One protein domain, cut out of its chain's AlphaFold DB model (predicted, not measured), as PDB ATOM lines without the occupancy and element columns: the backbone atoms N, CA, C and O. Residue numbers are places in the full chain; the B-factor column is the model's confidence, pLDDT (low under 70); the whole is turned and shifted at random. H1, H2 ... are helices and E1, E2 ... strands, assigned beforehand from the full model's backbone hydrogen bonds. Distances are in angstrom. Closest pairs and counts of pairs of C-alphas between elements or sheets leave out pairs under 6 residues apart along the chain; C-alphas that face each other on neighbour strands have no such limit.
ATOM      1  N   GLY A  21     -47.538 -30.232 -25.379       58.19
ATOM      2  CA  GLY A  21     -46.688 -29.913 -26.524       58.19
ATOM      3  C   GLY A  21     -45.365 -29.270 -26.094       58.19
ATOM      4  O   GLY A  21     -45.058 -29.195 -24.906       58.19
ATOM      5  N   ASP A  22     -44.627 -28.733 -27.064       66.94
ATOM      6  CA  ASP A  22     -43.354 -27.992 -26.913       66.94
ATOM      7  C   ASP A  22     -43.423 -26.733 -26.012       66.94
ATOM      8  O   ASP A  22     -42.552 -25.869 -26.026       66.94
ATOM      9  N   THR A  23     -44.480 -26.587 -25.217       73.12
ATOM     10  CA  THR A  23     -44.616 -25.555 -24.198       73.12
ATOM     11  C   THR A  23     -43.567 -25.723 -23.108       73.12
ATOM     12  O   THR A  23     -43.512 -26.760 -22.442       73.12
ATOM     13  N   LEU A  24     -42.798 -24.654 -22.905       81.69
ATOM     14  CA  LEU A  24     -41.829 -24.495 -21.832       81.69
ATOM     15  C   LEU A  24     -42.456 -24.833 -20.472       81.69
ATOM     16  O   LEU A  24     -43.556 -24.374 -20.147       81.69
ATOM     17  N   ARG A  25     -41.752 -25.638 -19.673       89.06
ATOM     18  CA  ARG A  25     -42.183 -26.030 -18.329       89.06
ATOM     19  C   ARG A  25     -41.171 -25.512 -17.322       89.06
ATOM     20  O   ARG A  25     -40.002 -25.864 -17.396       89.06
ATOM     21  N   LEU A  26     -41.628 -24.693 -16.385       92.88
ATOM     22  CA  LEU A  26     -40.775 -24.096 -15.360       92.88
ATOM     23  C   LEU A  26     -41.005 -24.789 -14.017       92.88
ATOM     24  O   LEU A  26     -42.155 -25.004 -13.622       92.88
ATOM     25  N   CYS A  27     -39.922 -25.105 -13.315       94.25
ATOM     26  CA  CYS A  27     -39.925 -25.456 -11.902       94.25
ATOM     27  C   CYS A  27     -39.255 -24.313 -11.139       94.25
ATOM     28  O   CYS A  27     -38.060 -24.080 -11.295       94.25
ATOM     29  N   ILE A  28     -40.042 -23.567 -10.366       94.69
ATOM     30  CA  ILE A  28     -39.578 -22.361  -9.680       94.69
ATOM     31  C   ILE A  28     -39.450 -22.682  -8.194       94.69
ATOM     32  O   ILE A  28     -40.450 -22.997  -7.545       94.69
ATOM     33  N   ALA A  29     -38.233 -22.599  -7.666       92.62
ATOM     34  CA  ALA A  29     -37.997 -22.647  -6.229       92.62
ATOM     35  C   ALA A  29     -38.120 -21.233  -5.655       92.62
ATOM     36  O   ALA A  29     -37.483 -20.307  -6.155       92.62
ATOM     37  N   LEU A  30     -38.958 -21.077  -4.628       90.00
ATOM     38  CA  LEU A  30     -39.118 -19.831  -3.884       90.00
ATOM     39  C   LEU A  30     -38.452 -19.998  -2.526       90.00
ATOM     40  O   LEU A  30     -38.861 -20.860  -1.745       90.00
ATOM     41  N   ASP A  31     -37.448 -19.173  -2.252       83.31
ATOM     42  CA  ASP A  31     -36.857 -19.116  -0.923       83.31
ATOM     43  C   ASP A  31     -37.677 -18.165  -0.045       83.31
ATOM     44  O   ASP A  31     -37.810 -16.969  -0.329       83.31
ATOM     45  N   SER A  32     -38.271 -18.717   1.010       76.19
ATOM     46  CA  SER A  32     -38.948 -17.924   2.029       76.19
ATOM     47  C   SER A  32     -37.863 -17.358   2.931       76.19
ATOM     48  O   SER A  32     -37.550 -17.955   3.956       76.19
ATOM     49  N   GLY A  33     -37.285 -16.212   2.562       65.69
ATOM     50  CA  GLY A  33     -36.176 -15.552   3.274       65.69
ATOM     51  C   GLY A  33     -36.417 -15.190   4.755       65.69
ATOM     52  O   GLY A  33     -35.648 -14.429   5.334       65.69
ATOM     53  N   ASN A  34     -37.472 -15.719   5.379       61.84
ATOM     54  CA  ASN A  34     -37.778 -15.628   6.801       61.84
ATOM     55  C   ASN A  34     -37.031 -16.649   7.666       61.84
ATOM     56  O   ASN A  34     -37.009 -16.485   8.891       61.84
ATOM     57  N   ASP A  35     -36.387 -17.655   7.075       57.12
ATOM     58  CA  ASP A  35     -35.576 -18.596   7.840       57.12
ATOM     59  C   ASP A  35     -34.225 -17.957   8.161       57.12
ATOM     60  O   ASP A  35     -33.201 -18.163   7.505       57.12
ATOM     61  N   LYS A  36     -34.252 -17.129   9.213       51.69
ATOM     62  CA  LYS A  36     -33.076 -16.619   9.917       51.69
ATOM     63  C   LYS A  36     -32.107 -17.784  10.074       51.69
ATOM     64  O   LYS A  36     -32.367 -18.676  10.880       51.69
ATOM     65  N   GLU A  43     -21.036 -23.223   8.523       85.12
ATOM     66  CA  GLU A  43     -21.370 -22.648   7.205       85.12
ATOM     67  C   GLU A  43     -20.999 -23.602   6.062       85.12
ATOM     68  O   GLU A  43     -21.825 -23.901   5.205       85.12
ATOM     69  N   ASN A  44     -19.814 -24.216   6.143       85.88
ATOM     70  CA  ASN A  44     -19.337 -25.201   5.167       85.88
ATOM     71  C   ASN A  44     -20.267 -26.420   5.032       85.88
ATOM     72  O   ASN A  44     -20.379 -27.026   3.967       85.88
ATOM     73  N   LYS A  45     -20.920 -26.831   6.127       88.88
ATOM     74  CA  LYS A  45     -21.844 -27.970   6.111       88.88
ATOM     75  C   LYS A  45     -23.203 -27.568   5.540       88.88
ATOM     76  O   LYS A  45     -23.839 -28.394   4.886       88.88
ATOM     77  N   ALA A  46     -23.643 -26.337   5.797       85.81
ATOM     78  CA  ALA A  46     -24.869 -25.793   5.226       85.81
ATOM     79  C   ALA A  46     -24.741 -25.615   3.705       85.81
ATOM     80  O   ALA A  46     -25.634 -26.038   2.975       85.81
ATOM     81  N   GLU A  47     -23.601 -25.104   3.234       87.31
ATOM     82  CA  GLU A  47     -23.298 -24.934   1.809       87.31
ATOM     83  C   GLU A  47     -23.295 -26.277   1.065       87.31
ATOM     84  O   GLU A  47     -24.043 -26.455   0.106       87.31
ATOM     85  N   ALA A  48     -22.575 -27.282   1.576       91.62
ATOM     86  CA  ALA A  48     -22.554 -28.613   0.963       91.62
ATOM     87  C   ALA A  48     -23.941 -29.289   0.932       91.62
ATOM     88  O   ALA A  48     -24.257 -30.046   0.010       91.62
ATOM     89  N   ALA A  49     -24.778 -29.049   1.947       89.00
ATOM     90  CA  ALA A  49     -26.148 -29.558   1.973       89.00
ATOM     91  C   ALA A  49     -27.039 -28.847   0.942       89.00
ATOM     92  O   ALA A  49     -27.841 -29.506   0.275       89.00
ATOM     93  N   TYR A  50     -26.874 -27.532   0.793       89.44
ATOM     94  CA  TYR A  50     -27.579 -26.725  -0.194       89.44
ATOM     95  C   TYR A  50     -27.203 -27.125  -1.627       89.44
ATOM     96  O   TYR A  50     -28.101 -27.408  -2.417       89.44
ATOM     97  N   GLU A  51     -25.913 -27.269  -1.946       91.38
ATOM     98  CA  GLU A  51     -25.457 -27.694  -3.280       91.38
ATOM     99  C   GLU A  51     -25.979 -29.086  -3.666       91.38
ATOM    100  O   GLU A  51     -26.392 -29.316  -4.806       91.38
ATOM    101  N   ASN A  52     -26.000 -30.028  -2.716       93.25
ATOM    102  CA  ASN A  52     -26.521 -31.376  -2.953       93.25
ATOM    103  C   ASN A  52     -28.022 -31.343  -3.272       93.25
ATOM    104  O   ASN A  52     -28.483 -31.951  -4.242       93.25
ATOM    105  N   GLU A  53     -28.782 -30.587  -2.483       89.94
ATOM    106  CA  GLU A  53     -30.217 -30.430  -2.680       89.94
ATOM    107  C   GLU A  53     -30.539 -29.671  -3.979       89.94
ATOM    108  O   GLU A  53     -31.452 -30.067  -4.709       89.94
ATOM    109  N   TYR A  54     -29.756 -28.643  -4.315       92.50
ATOM    110  CA  TYR A  54     -29.825 -27.938  -5.595       92.50
ATOM    111  C   TYR A  54     -29.601 -28.905  -6.766       92.50
ATOM    112  O   TYR A  54     -30.462 -29.031  -7.640       92.50
ATOM    113  N   GLY A  55     -28.506 -29.675  -6.741       95.06
ATOM    114  CA  GLY A  55     -28.192 -30.657  -7.780       95.06
ATOM    115  C   GLY A  55     -29.288 -31.713  -7.944       95.06
ATOM    116  O   GLY A  55     -29.674 -32.046  -9.067       95.06
ATOM    117  N   ARG A  56     -29.867 -32.184  -6.834       95.81
ATOM    118  CA  ARG A  56     -30.994 -33.129  -6.843       95.81
ATOM    119  C   ARG A  56     -32.227 -32.551  -7.543       95.81
ATOM    120  O   ARG A  56     -32.860 -33.255  -8.332       95.81
ATOM    121  N   ARG A  57     -32.576 -31.288  -7.271       93.19
ATOM    122  CA  ARG A  57     -33.730 -30.607  -7.888       93.19
ATOM    123  C   ARG A  57     -33.515 -30.355  -9.375       93.19
ATOM    124  O   ARG A  57     -34.424 -30.618 -10.161       93.19
ATOM    125  N   VAL A  58     -32.319 -29.907  -9.758       95.12
ATOM    126  CA  VAL A  58     -31.957 -29.666 -11.162       95.12
ATOM    127  C   VAL A  58     -32.048 -30.956 -11.973       95.12
ATOM    128  O   VAL A  58     -32.737 -30.979 -12.991       95.12
ATOM    129  N   LEU A  59     -31.427 -32.044 -11.503       94.50
ATOM    130  CA  LEU A  59     -31.473 -33.339 -12.191       94.50
ATOM    131  C   LEU A  59     -32.907 -33.849 -12.346       94.50
ATOM    132  O   LEU A  59     -33.300 -34.253 -13.439       94.50
ATOM    133  N   TRP A  60     -33.719 -33.745 -11.290       94.31
ATOM    134  CA  TRP A  60     -35.128 -34.122 -11.367       94.31
ATOM    135  C   TRP A  60     -35.883 -33.306 -12.424       94.31
ATOM    136  O   TRP A  60     -36.656 -33.870 -13.198       94.31
ATOM    137  N   CYS A  61     -35.649 -31.992 -12.497       94.81
ATOM    138  CA  CYS A  61     -36.287 -31.139 -13.499       94.81
ATOM    139  C   CYS A  61     -35.886 -31.541 -14.921       94.81
ATOM    140  O   CYS A  61     -36.767 -31.700 -15.768       94.81
ATOM    141  N   LEU A  62     -34.595 -31.788 -15.163       90.00
ATOM    142  CA  LEU A  62     -34.088 -32.224 -16.467       90.00
ATOM    143  C   LEU A  62     -34.723 -33.546 -16.917       90.00
ATOM    144  O   LEU A  62     -35.213 -33.627 -18.044       90.00
ATOM    145  N   ASP A  63     -34.807 -34.533 -16.021       93.06
ATOM    146  CA  ASP A  63     -35.411 -35.843 -16.310       93.06
ATOM    147  C   ASP A  63     -36.894 -35.746 -16.704       93.06
ATOM    148  O   ASP A  63     -37.420 -36.597 -17.423       93.06
ATOM    149  N   HIS A  64     -37.579 -34.687 -16.264       90.38
ATOM    150  CA  HIS A  64     -39.008 -34.478 -16.497       90.38
ATOM    151  C   HIS A  64     -39.306 -33.378 -17.534       90.38
ATOM    152  O   HIS A  64     -40.477 -33.051 -17.776       90.38
ATOM    153  N   GLY A  65     -38.267 -32.818 -18.163       89.62
ATOM    154  CA  GLY A  65     -38.391 -31.750 -19.156       89.62
ATOM    155  C   GLY A  65     -38.868 -30.421 -18.563       89.62
ATOM    156  O   GLY A  65     -39.643 -29.710 -19.204       89.62
ATOM    157  N   PHE A  66     -38.459 -30.117 -17.332       93.88
ATOM    158  CA  PHE A  66     -38.618 -28.814 -16.693       93.88
ATOM    159  C   PHE A  66     -37.288 -28.060 -16.680       93.88
ATOM    160  O   PHE A  66     -36.222 -28.642 -16.493       93.88
ATOM    161  N   GLU A  67     -37.365 -26.741 -16.807       93.62
ATOM    162  CA  GLU A  67     -36.273 -25.827 -16.499       93.62
ATOM    163  C   GLU A  67     -36.362 -25.437 -15.019       93.62
ATOM    164  O   GLU A  67     -37.387 -24.909 -14.576       93.62
ATOM    165  N   TYR A  68     -35.314 -25.732 -14.249       95.62
ATOM    166  CA  TYR A  68     -35.223 -25.322 -12.850       95.62
ATOM    167  C   TYR A  68     -34.746 -23.874 -12.767       95.62
ATOM    168  O   TYR A  68     -33.694 -23.538 -13.306       95.62
ATOM    169  N   ILE A  69     -35.514 -23.027 -12.084       94.81
ATOM    170  CA  ILE A  69     -35.158 -21.635 -11.824       94.81
ATOM    171  C   ILE A  69     -35.214 -21.411 -10.323       94.81
ATOM    172  O   ILE A  69     -36.251 -21.589  -9.679       94.81
ATOM    173  N   GLU A  70     -34.098 -20.963  -9.773       92.00
ATOM    174  CA  GLU A  70     -34.047 -20.501  -8.401       92.00
ATOM    175  C   GLU A  70     -34.454 -19.031  -8.355       92.00
ATOM    176  O   GLU A  70     -33.674 -18.128  -8.653       92.00
ATOM    177  N   ALA A  71     -35.725 -18.779  -8.050       81.75
ATOM    178  CA  ALA A  71     -36.213 -17.428  -7.842       81.75
ATOM    179  C   ALA A  71     -35.932 -17.051  -6.384       81.75
ATOM    180  O   ALA A  71     -36.802 -17.132  -5.515       81.75
ATOM    181  N   CYS A  72     -34.678 -16.680  -6.121       67.44
ATOM    182  CA  CYS A  72     -34.281 -16.149  -4.824       67.44
ATOM    183  C   CYS A  72     -35.118 -14.908  -4.498       67.44
ATOM    184  O   CYS A  72     -35.272 -14.039  -5.353       67.44
ATOM    185  N   ASN A  73     -35.629 -14.877  -3.262       71.56
ATOM    186  CA  ASN A  73     -36.267 -13.764  -2.555       71.56
ATOM    187  C   ASN A  73     -37.046 -12.783  -3.450       71.56
ATOM    188  O   ASN A  73     -36.448 -11.926  -4.087       71.56
ATOM    189  N   LEU A  74     -38.381 -12.843  -3.437       82.69
ATOM    190  CA  LEU A  74     -39.277 -11.909  -4.144       82.69
ATOM    191  C   LEU A  74     -39.281 -10.485  -3.543       82.69
ATOM    192  O   LEU A  74     -40.315  -9.822  -3.532       82.69
ATOM    193  N   SER A  75     -38.152 -10.013  -3.012       85.81
ATOM    194  CA  SER A  75     -38.004  -8.635  -2.563       85.81
ATOM    195  C   SER A  75     -38.169  -7.673  -3.738       85.81
ATOM    196  O   SER A  75     -37.740  -7.955  -4.856       85.81
ATOM    197  N   ASP A  76     -38.719  -6.487  -3.486       86.38
ATOM    198  CA  ASP A  76     -38.940  -5.476  -4.535       86.38
ATOM    199  C   ASP A  76     -37.653  -5.116  -5.296       86.38
ATOM    200  O   ASP A  76     -37.669  -4.786  -6.480       86.38
ATOM    201  N   THR A  77     -36.507  -5.240  -4.627       86.38
ATOM    202  CA  THR A  77     -35.185  -5.042  -5.221       86.38
ATOM    203  C   THR A  77     -34.794  -6.145  -6.204       86.38
ATOM    204  O   THR A  77     -34.229  -5.831  -7.250       86.38
ATOM    205  N   SER A  78     -35.082  -7.420  -5.921       83.44
ATOM    206  CA  SER A  78     -34.677  -8.539  -6.786       83.44
ATOM    207  C   SER A  78     -35.494  -8.586  -8.076       83.44
ATOM    208  O   SER A  78     -34.978  -8.961  -9.128       83.44
ATOM    209  N   VAL A  79     -36.744  -8.114  -8.013       89.81
ATOM    210  CA  VAL A  79     -37.662  -8.006  -9.153       89.81
ATOM    211  C   VAL A  79     -37.097  -7.110 -10.258       89.81
ATOM    212  O   VAL A  79     -37.404  -7.326 -11.432       89.81
ATOM    213  N   LEU A  80     -36.257  -6.130  -9.911       90.19
ATOM    214  CA  LEU A  80     -35.670  -5.168 -10.850       90.19
ATOM    215  C   LEU A  80     -34.268  -5.556 -11.345       90.19
ATOM    216  O   LEU A  80     -33.764  -4.949 -12.290       90.19
ATOM    217  N   VAL A  81     -33.622  -6.554 -10.741       91.75
ATOM    218  CA  VAL A  81     -32.242  -6.937 -11.069       91.75
ATOM    219  C   VAL A  81     -32.215  -7.954 -12.218       91.75
ATOM    220  O   VAL A  81     -33.086  -8.808 -12.342       91.75
ATOM    221  N   GLY A  82     -31.191  -7.872 -13.074       90.12
ATOM    222  CA  GLY A  82     -30.879  -8.917 -14.057       90.12
ATOM    223  C   GLY A  82     -31.611  -8.834 -15.403       90.12
ATOM    224  O   GLY A  82     -31.329  -9.643 -16.282       90.12
ATOM    225  N   HIS A  83     -32.498  -7.855 -15.619       94.00
ATOM    226  CA  HIS A  83     -33.246  -7.721 -16.887       94.00
ATOM    227  C   HIS A  83     -32.374  -7.362 -18.097       94.00
ATOM    228  O   HIS A  83     -32.679  -7.787 -19.212       94.00
ATOM    229  N   ASP A  84     -31.276  -6.637 -17.881       95.94
ATOM    230  CA  ASP A  84     -30.349  -6.217 -18.944       95.94
ATOM    231  C   ASP A  84     -29.269  -7.267 -19.261       95.94
ATOM    232  O   ASP A  84     -28.460  -7.088 -20.175       95.94
ATOM    233  N   VAL A  85     -29.228  -8.372 -18.510       95.38
ATOM    234  CA  VAL A  85     -28.242  -9.437 -18.710       95.38
ATOM    235  C   VAL A  85     -28.693 -10.343 -19.857       95.38
ATOM    236  O   VAL A  85     -29.878 -10.638 -20.033       95.38
ATOM    237  N   ARG A  86     -27.726 -10.788 -20.670       94.69
ATOM    238  CA  ARG A  86     -27.977 -11.694 -21.800       94.69
ATOM    239  C   ARG A  86     -28.525 -13.044 -21.329       94.69
ATOM    240  O   ARG A  86     -29.475 -13.545 -21.918       94.69
ATOM    241  N   GLU A  87     -27.910 -13.615 -20.300       94.62
ATOM    242  CA  GLU A  87     -28.321 -14.866 -19.661       94.62
ATOM    243  C   GLU A  87     -29.031 -14.499 -18.360       94.62
ATOM    244  O   GLU A  87     -28.395 -14.164 -17.363       94.62
ATOM    245  N   LYS A  88     -30.364 -14.427 -18.418       95.00
ATOM    246  CA  LYS A  88     -31.176 -14.039 -17.265       95.00
ATOM    247  C   LYS A  88     -31.263 -15.198 -16.281       95.00
ATOM    248  O   LYS A  88     -31.454 -16.341 -16.685       95.00
ATOM    249  N   GLU A  89     -31.235 -14.867 -14.998       92.75
ATOM    250  CA  GLU A  89     -31.446 -15.798 -13.888       92.75
ATOM    251  C   GLU A  89     -32.580 -15.294 -12.977       92.75
ATOM    252  O   GLU A  89     -33.117 -14.195 -13.174       92.75
ATOM    253  N   GLY A  90     -32.993 -16.116 -12.008       92.38
ATOM    254  CA  GLY A  90     -34.004 -15.762 -11.009       92.38
ATOM    255  C   GLY A  90     -35.314 -15.229 -11.595       92.38
ATOM    256  O   GLY A  90     -35.860 -15.776 -12.558       92.38
ATOM    257  N   PHE A  91     -35.839 -14.146 -11.015       93.50
ATOM    258  CA  PHE A  91     -37.109 -13.552 -11.444       93.50
ATOM    259  C   PHE A  91     -37.071 -13.035 -12.893       93.50
ATOM    260  O   PHE A  91     -38.039 -13.211 -13.637       93.50
ATOM    261  N   ALA A  92     -35.946 -12.465 -13.338       94.62
ATOM    262  CA  ALA A  92     -35.792 -11.978 -14.709       94.62
ATOM    263  C   ALA A  92     -35.931 -13.116 -15.739       94.62
ATOM    264  O   ALA A  92     -36.577 -12.940 -16.778       94.62
ATOM    265  N   ARG A  93     -35.408 -14.312 -15.426       94.81
ATOM    266  CA  ARG A  93     -35.585 -15.509 -16.264       94.81
ATOM    267  C   ARG A  93     -37.040 -15.956 -16.330       94.81
ATOM    268  O   ARG A  93     -37.524 -16.296 -17.408       94.81
ATOM    269  N   VAL A  94     -37.756 -15.910 -15.204       93.75
ATOM    270  CA  VAL A  94     -39.191 -16.241 -15.148       93.75
ATOM    271  C   VAL A  94     -40.006 -15.301 -16.041       93.75
ATOM    272  O   VAL A  94     -40.842 -15.764 -16.818       93.75
ATOM    273  N   VAL A  95     -39.748 -13.991 -15.979       94.00
ATOM    274  CA  VAL A  95     -40.446 -12.993 -16.809       94.00
ATOM    275  C   VAL A  95     -40.170 -13.213 -18.296       94.00
ATOM    276  O   VAL A  95     -41.104 -13.207 -19.100       94.00
ATOM    277  N   GLU A  96     -38.916 -13.460 -18.675       94.50
ATOM    278  CA  GLU A  96     -38.546 -13.770 -20.060       94.50
ATOM    279  C   GLU A  96     -39.198 -15.066 -20.560       94.50
ATOM    280  O   GLU A  96     -39.743 -15.107 -21.666       94.50
ATOM    281  N   ALA A  97     -39.199 -16.114 -19.741       92.88
ATOM    282  CA  ALA A  97     -39.842 -17.382 -20.058       92.88
ATOM    283  C   ALA A  97     -41.358 -17.212 -20.282       92.88
ATOM    284  O   ALA A  97     -41.906 -17.692 -21.277       92.88
ATOM    285  N   ILE A  98     -42.043 -16.463 -19.413       91.19
ATOM    286  CA  ILE A  98     -43.480 -16.171 -19.546       91.19
ATOM    287  C   ILE A  98     -43.761 -15.298 -20.776       91.19
ATOM    288  O   ILE A  98     -44.714 -15.565 -21.513       91.19
ATOM    289  N   GLY A  99     -42.936 -14.274 -21.011       89.75
ATOM    290  CA  GLY A  99     -43.085 -13.341 -22.128       89.75
ATOM    291  C   GLY A  99     -42.776 -13.953 -23.497       89.75
ATOM    292  O   GLY A  99     -43.364 -13.545 -24.495       89.75
ATOM    293  N   SER A 100     -41.894 -14.953 -23.549       88.12
ATOM    294  CA  SER A 100     -41.557 -15.694 -24.773       88.12
ATOM    295  C   SER A 100     -42.524 -16.846 -25.078       88.12
ATOM    296  O   SER A 100     -42.547 -17.359 -26.198       88.12
ATOM    297  N   THR A 101     -43.354 -17.240 -24.108       86.75
ATOM    298  CA  THR A 101     -44.323 -18.329 -24.275       86.75
ATOM    299  C   THR A 101     -45.494 -17.897 -25.162       86.75
ATOM    300  O   THR A 101     -46.159 -16.894 -24.906       86.75
ATOM    301  N   ILE A 102     -45.803 -18.699 -26.188       81.50
ATOM    302  CA  ILE A 102     -46.999 -18.518 -27.021       81.50
ATOM    303  C   ILE A 102     -48.199 -19.149 -26.314       81.50
ATOM    304  O   ILE A 102     -48.289 -20.365 -26.147       81.50
TER     305      ILE A 102
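What this domain is: This is residues 21 to 36 and 43 to 102 of the 243 residues of a protein of Leptocylindrus danicus (UniProt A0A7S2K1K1). What does the model look like? A small two-strand sheet, E1 and E2 side by side, stands in the middle with a helix on either side of it, H1 over one face and H2 over the other; residues 43 to 53 of H1 stick out as a free arm. What are its parts? The 76 printed residues hold two named strands and two named helices in the order E1, H1, E2, H2; the sheet is parallel and the class is mixed, helices and strands. How large is it? It is only just loose, close to compact, with a radius of gyration of the C-alphas of 13.9 A and spans of 42 by 33 by 22 A.

How they stand to each other: How do the strands pair? E1, residues 26 to 30, and E2, residues 67 to 71, are parallel at 24 degrees, with N 27 and O 67 at 2.8 A and N 69 and O 27 at 2.9 A, within hydrogen-bond range. Where are the helices? H1, residues 43 to 63, comes closest to E2 at the C-alphas of Val 58 and Tyr 68, 5.7 A apart. H2, residues 90 to 100, comes closest to E2 at the C-alphas of Ala 71 and Gly 90, 4.2 A apart; H2 and E1 are near each other, and H1 and H2 are apart. Are their backbones in order? Every O i to N i+4 pair is within hydrogen-bond range in H1 and H2.

Where its parts are: Where does E1 begin? C-alpha 26 is at (-40.775, -24.096, -15.360). How long are the helices? H1 measures 30.4 A and H2 15.7 A, ending at C-alpha 100, (-41.557, -15.694, -24.773).

The domain as a whole: Is the printed part cut? Residues 37 to 42 are not printed, and C-alphas 36 and 43 are 13.4 A apart. Which link is long? The link from E2 to H2, residues 72 to 89, is long. Where is confidence low? Residues 21 to 22, 33 to 36 and 72 are under 70.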